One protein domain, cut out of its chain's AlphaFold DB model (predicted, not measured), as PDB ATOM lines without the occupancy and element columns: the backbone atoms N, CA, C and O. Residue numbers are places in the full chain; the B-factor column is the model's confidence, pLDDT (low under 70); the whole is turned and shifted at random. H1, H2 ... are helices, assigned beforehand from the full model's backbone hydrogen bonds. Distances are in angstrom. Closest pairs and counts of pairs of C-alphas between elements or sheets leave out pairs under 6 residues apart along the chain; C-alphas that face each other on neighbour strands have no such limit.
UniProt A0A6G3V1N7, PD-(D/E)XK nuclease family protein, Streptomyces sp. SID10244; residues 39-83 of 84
ATOM      1  N   SER A  39      27.298 -21.014  -9.908       88.62
ATOM      2  CA  SER A  39      26.941 -20.051  -8.855       88.62
ATOM      3  C   SER A  39      25.530 -20.285  -8.301       88.62
ATOM      4  O   SER A  39      25.343 -20.300  -7.089       88.62
ATOM      5  N   ARG A  40      24.542 -20.562  -9.166       91.00
ATOM      6  CA  ARG A  40      23.165 -20.877  -8.740       91.00
ATOM      7  C   ARG A  40      23.080 -22.194  -7.972       91.00
ATOM      8  O   ARG A  40      22.319 -22.306  -7.016       91.00
ATOM      9  N   ALA A  41      23.858 -23.194  -8.382       93.06
ATOM     10  CA  ALA A  41      23.942 -24.460  -7.663       93.06
ATOM     11  C   ALA A  41      24.580 -24.283  -6.274       93.06
ATOM     12  O   ALA A  41      24.138 -24.919  -5.317       93.06
ATOM     13  N   ALA A  42      25.585 -23.410  -6.149       92.12
ATOM     14  CA  ALA A  42      26.195 -23.072  -4.866       92.12
ATOM     15  C   ALA A  42      25.201 -22.368  -3.927       92.12
ATOM     16  O   ALA A  42      25.068 -22.781  -2.777       92.12
ATOM     17  N   ASP A  43      24.434 -21.395  -4.432       93.38
ATOM     18  CA  ASP A  43      23.379 -20.718  -3.665       93.38
ATOM     19  C   ASP A  43      22.348 -21.712  -3.118       93.38
ATOM     20  O   ASP A  43      21.987 -21.652  -1.946       93.38
ATOM     21  N   PHE A  44      21.910 -22.672  -3.940       93.44
ATOM     22  CA  PHE A  44      20.949 -23.690  -3.513       93.44
ATOM     23  C   PHE A  44      21.516 -24.611  -2.427       93.44
ATOM     24  O   PHE A  44      20.828 -24.893  -1.446       93.44
ATOM     25  N   LYS A  45      22.772 -25.057  -2.581       94.88
ATOM     26  CA  LYS A  45      23.460 -25.891  -1.581       94.88
ATOM     27  C   LYS A  45      23.663 -25.155  -0.257       94.88
ATOM     28  O   LYS A  45      23.602 -25.791   0.789       94.88
ATOM     29  N   GLN A  46      23.903 -23.845  -0.303       96.19
ATOM     30  CA  GLN A  46      24.121 -23.031   0.890       96.19
ATOM     31  C   GLN A  46      22.808 -22.649   1.584       96.19
ATOM     32  O   GLN A  46      22.707 -22.739   2.805       96.19
ATOM     33  N   CYS A  47      21.796 -22.221   0.825       97.12
ATOM     34  CA  CYS A  47      20.472 -21.886   1.338       97.12
ATOM     35  C   CYS A  47      19.415 -21.947   0.212       97.12
ATOM     36  O   CYS A  47      19.338 -21.032  -0.616       97.12
ATOM     37  N   PRO A  48      18.520 -22.955   0.201       94.94
ATOM     38  CA  PRO A  48      17.497 -23.091  -0.841       94.94
ATOM     39  C   PRO A  48      16.566 -21.874  -0.975       94.94
ATOM     40  O   PRO A  48      16.105 -21.556  -2.073       94.94
ATOM     41  N   LEU A  49      16.308 -21.166   0.131       95.31
ATOM     42  CA  LEU A  49      15.483 -19.957   0.139       95.31
ATOM     43  C   LEU A  49      16.167 -18.794  -0.603       95.31
ATOM     44  O   LEU A  49      15.518 -18.094  -1.376       95.31
ATOM     45  N   LEU A  50      17.481 -18.623  -0.425       93.31
ATOM     46  CA  LEU A  50      18.261 -17.595  -1.119       93.31
ATOM     47  C   LEU A  50      18.282 -17.842  -2.632       93.31
ATOM     48  O   LEU A  50      18.083 -16.910  -3.411       93.31
ATOM     49  N   TYR A  51      18.428 -19.105  -3.051       93.44
ATOM     50  CA  TYR A  51      18.289 -19.477  -4.459       93.44
ATOM     51  C   TYR A  51      16.917 -19.083  -5.021       93.44
ATOM     52  O   TYR A  51      16.849 -18.505  -6.106       93.44
ATOM     53  N   ARG A  52      15.824 -19.342  -4.289       92.94
ATOM     54  CA  ARG A  52      14.478 -18.935  -4.717       92.94
ATOM     55  C   ARG A  52      14.404 -17.422  -4.938       92.94
ATOM     56  O   ARG A  52      14.004 -17.002  -6.020       92.94
ATOM     57  N   TYR A  53      14.844 -16.625  -3.965       95.00
ATOM     58  CA  TYR A  53      14.786 -15.165  -4.065       95.00
ATOM     59  C   TYR A  53      15.596 -14.610  -5.244       95.00
ATOM     60  O   TYR A  53      15.122 -13.727  -5.957       95.00
ATOM     61  N   ARG A  54      16.790 -15.152  -5.500       91.25
ATOM     62  CA  ARG A  54      17.684 -14.660  -6.563       91.25
ATOM     63  C   ARG A  54      17.345 -15.191  -7.953       91.25
ATOM     64  O   ARG A  54      17.353 -14.441  -8.924       91.25
ATOM     65  N   ALA A  55      17.083 -16.490  -8.079       89.94
ATOM     66  CA  ALA A  55      16.957 -17.155  -9.377       89.94
ATOM     67  C   ALA A  55      15.510 -17.255  -9.878       89.94
ATOM     68  O   ALA A  55      15.294 -17.218 -11.096       89.94
ATOM     69  N   ILE A  56      14.542 -17.396  -8.965       90.19
ATOM     70  CA  ILE A  56      13.118 -17.560  -9.292       90.19
ATOM     71  C   ILE A  56      12.403 -16.215  -9.192       90.19
ATOM     72  O   ILE A  56      11.909 -15.729 -10.206       90.19
ATOM     73  N   ASP A  57      12.407 -15.607  -8.003       93.31
ATOM     74  CA  ASP A  57      11.677 -14.360  -7.734       93.31
ATOM     75  C   ASP A  57      12.419 -13.127  -8.293       93.31
ATOM     76  O   ASP A  57      11.793 -12.112  -8.588       93.31
ATOM     77  N   ARG A  58      13.738 -13.243  -8.524       88.06
ATOM     78  CA  ARG A  58      14.607 -12.243  -9.180       88.06
ATOM     79  C   ARG A  58      14.546 -10.865  -8.526       88.06
ATOM     80  O   ARG A  58      14.421  -9.846  -9.209       88.06
ATOM     81  N   PHE A  59      14.666 -10.829  -7.203       91.94
ATOM     82  CA  PHE A  59      14.792  -9.560  -6.494       91.94
ATOM     83  C   PHE A  59      16.012  -8.768  -6.998       91.94
ATOM     84  O   PHE A  59      17.070  -9.363  -7.222       91.94
ATOM     85  N   PRO A  60      15.882  -7.443  -7.193       88.94
ATOM     86  CA  PRO A  60      16.987  -6.619  -7.657       88.94
ATOM     87  C   PRO A  60      18.078  -6.565  -6.584       88.94
ATOM     88  O   PRO A  60      17.843  -6.107  -5.468       88.94
ATOM     89  N   GLU A  61      19.278  -7.024  -6.931       87.62
ATOM     90  CA  GLU A  61      20.453  -6.928  -6.068       87.62
ATOM     91  C   GLU A  61      21.361  -5.803  -6.547       87.62
ATOM     92  O   GLU A  61      21.664  -5.692  -7.737       87.62
ATOM     93  N   THR A  62      21.816  -4.969  -5.614       92.81
ATOM     94  CA  THR A  62      22.773  -3.912  -5.933       92.81
ATOM     95  C   THR A  62      24.106  -4.553  -6.323       92.81
ATOM     96  O   THR A  62      24.687  -5.279  -5.509       92.81
ATOM     97  N   PRO A  63      24.625  -4.294  -7.535       91.56
ATOM     98  CA  PRO A  63      25.892  -4.860  -7.952       91.56
ATOM     99  C   PRO A  63      27.020  -4.322  -7.073       91.56
ATOM    100  O   PRO A  63      27.111  -3.132  -6.766       91.56
ATOM    101  N   THR A  64      27.923  -5.213  -6.686       94.94
ATOM    102  CA  THR A  64      29.154  -4.833  -5.998       94.94
ATOM    103  C   THR A  64      30.119  -4.153  -6.972       94.94
ATOM    104  O   THR A  64      30.077  -4.364  -8.191       94.94
ATOM    105  N   GLN A  65      31.061  -3.370  -6.438       97.31
ATOM    106  CA  GLN A  65      32.123  -2.783  -7.261       97.31
ATOM    107  C   GLN A  65      32.930  -3.858  -8.004       97.31
ATOM    108  O   GLN A  65      33.311  -3.647  -9.151       97.31
ATOM    109  N   ALA A  66      33.164  -5.016  -7.376       95.44
ATOM    110  CA  ALA A  66      33.890  -6.126  -7.987       95.44
ATOM    111  C   ALA A  66      33.137  -6.722  -9.185       95.44
ATOM    112  O   ALA A  66      33.740  -6.911 -10.237       95.44
ATOM    113  N   GLN A  67      31.823  -6.950  -9.056       95.06
ATOM    114  CA  GLN A  67      30.988  -7.433 -10.164       95.06
ATOM    115  C   GLN A  67      31.024  -6.463 -11.347       95.06
ATOM    116  O   GLN A  67      31.290  -6.879 -12.470       95.06
ATOM    117  N   THR A  68      30.848  -5.166 -11.081       97.12
ATOM    118  CA  THR A  68      30.853  -4.133 -12.129       97.12
ATOM    119  C   THR A  68      32.200  -4.076 -12.853       97.12
ATOM    120  O   THR A  68      32.252  -4.082 -14.080       97.12
ATOM    121  N   ARG A  69      33.311  -4.070 -12.100       97.50
ATOM    122  CA  ARG A  69      34.666  -4.077 -12.673       97.50
ATOM    123  C   ARG A  69      34.920  -5.333 -13.505       97.50
ATOM    124  O   ARG A  69      35.468  -5.224 -14.594       97.50
ATOM    125  N   GLY A  70      34.503  -6.501 -13.013       97.12
ATOM    126  CA  GLY A  70      34.639  -7.769 -13.725       97.12
ATOM    127  C   GLY A  70      33.936  -7.744 -15.079       97.12
ATOM    128  O   GLY A  70      34.557  -8.081 -16.081       97.12
ATOM    129  N   THR A  71      32.688  -7.265 -15.132       96.88
ATOM    130  CA  THR A  71      31.946  -7.106 -16.394       96.88
ATOM    131  C   THR A  71      32.702  -6.227 -17.386       96.88
ATOM    132  O   THR A  71      32.865  -6.614 -18.541       96.88
ATOM    133  N   VAL A  72      33.215  -5.078 -16.935       97.94
ATOM    134  CA  VAL A  72      33.964  -4.161 -17.805       97.94
ATOM    135  C   VAL A  72      35.233  -4.826 -18.338       97.94
ATOM    136  O   VAL A  72      35.458  -4.809 -19.544       97.94
ATOM    137  N   VAL A  73      36.032  -5.459 -17.474       98.38
ATOM    138  CA  VAL A  73      37.283  -6.119 -17.882       98.38
ATOM    139  C   VAL A  73      37.013  -7.261 -18.859       98.38
ATOM    140  O   VAL A  73      37.681  -7.336 -19.884       98.38
ATOM    141  N   HIS A  74      36.020  -8.111 -18.583       97.75
ATOM    142  CA  HIS A  74      35.656  -9.195 -19.495       97.75
ATOM    143  C   HIS A  74      35.235  -8.662 -20.865       97.75
ATOM    144  O   HIS A  74      35.783  -9.112 -21.865       97.75
ATOM    145  N   SER A  75      34.355  -7.654 -20.909       97.94
ATOM    146  CA  SER A  75      33.914  -7.066 -22.182       97.94
ATOM    147  C   SER A  75      35.054  -6.406 -22.963       97.94
ATOM    148  O   SER A  75      35.126  -6.525 -24.180       97.94
ATOM    149  N   ALA A  76      35.985  -5.740 -22.274       97.81
ATOM    150  CA  ALA A  76      37.131  -5.108 -22.915       97.81
ATOM    151  C   ALA A  76      38.077  -6.144 -23.535       97.81
ATOM    152  O   ALA A  76      38.560  -5.935 -24.645       97.81
ATOM    153  N   LEU A  77      38.338  -7.250 -22.828       97.69
ATOM    154  CA  LEU A  77      39.183  -8.328 -23.340       97.69
ATOM    155  C   LEU A  77      38.519  -9.049 -24.512       97.69
ATOM    156  O   LEU A  77      39.186  -9.288 -25.510       97.69
ATOM    157  N   GLU A  78      37.222  -9.343 -24.417       97.75
ATOM    158  CA  GLU A  78      36.453  -9.934 -25.517       97.75
ATOM    159  C   GLU A  78      36.566  -9.072 -26.782       97.75
ATOM    160  O   GLU A  78      37.054  -9.551 -27.798       97.75
ATOM    161  N   ASN A  79      36.279  -7.770 -26.686       96.69
ATOM    162  CA  ASN A  79      36.386  -6.842 -27.816       96.69
ATOM    163  C   ASN A  79      37.808  -6.733 -28.382       96.69
ATOM    164  O   ASN A  79      37.986  -6.518 -29.579       96.69
ATOM    165  N   LEU A  80      38.828  -6.815 -27.522       97.25
ATOM    166  CA  LEU A  80      40.218  -6.709 -27.954       97.25
ATOM    167  C   LEU A  80      40.657  -7.937 -28.753       97.25
ATOM    168  O   LEU A  80      41.388  -7.788 -29.726       97.25
ATOM    169  N   PHE A  81      40.215  -9.126 -28.341       95.75
ATOM    170  CA  PHE A  81      40.576 -10.388 -28.986       95.75
ATOM    171  C   PHE A  81      39.639 -10.803 -30.126       95.75
ATOM    172  O   PHE A  81      39.992 -11.710 -30.872       95.75
ATOM    173  N   ASP A  82      38.488 -10.148 -30.283       96.19
ATOM    174  CA  ASP A  82      37.583 -10.333 -31.428       96.19
ATOM    175  C   ASP A  82      38.006  -9.501 -32.665       96.19
ATOM    176  O   ASP A  82      37.428  -9.626 -33.743       96.19
ATOM    177  N   MET A  83      39.033  -8.645 -32.539       87.56
ATOM    178  CA  MET A  83      39.638  -7.945 -33.680       87.56
ATOM    179  C   MET A  83      40.529  -8.894 -34.509       87.56
ATOM    180  O   MET A  83      41.275  -9.678 -33.918       87.56
TER     181      MET A  83
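This is residues 39 to 83 of the 84 residues of the protein "PD-(D/E)XK nuclease family protein" of Streptomyces sp. SID10244 (UniProt A0A6G3V1N7). A small helical hairpin, H1 and H2 folded back on each other, makes one end of an extended rod, and one long helix, H3, sticks out from it as an arm on a link of eight residues. The printed part has 45 residues with three named helices, H1, H2 and H3 in chain order, and no named strand; the class is all helix. It is extended, with a radius of gyration of the C-alphas of 14.6 A and spans of 43 by 20 by 16 A.

H1, residues 39 to 46, begins at C-alpha 39 (26.941, -20.051, -8.855) and is 10.6 A long from first to last C-alpha. H2, residues 48 to 56, is 11.0 A long. H3, residues 65 to 81, is 24.5 A long and ends at C-alpha 81 (40.576, -10.388, -28.986).

H1 and H2 form a helical hairpin across a tight link. They touch, the closest C-alphas being those of Phe 44 and Tyr 51, 5.1 A apart. They run opposite ways at a shallow tilt of 24 degrees. H3 is apart from H1 and from H2. In H1, H2 and H3 every O i to N i+4 pair is within hydrogen-bond range.

The C-alphas of Leu 49 and Met 83 are the two farthest apart, at 43.3 A. Residues 56 to 83, of which 65 to 81 belong to H3, stand free. The printed part has no cut and no long link. Its mean pLDDT is 94.2, and no printed residue is under 70.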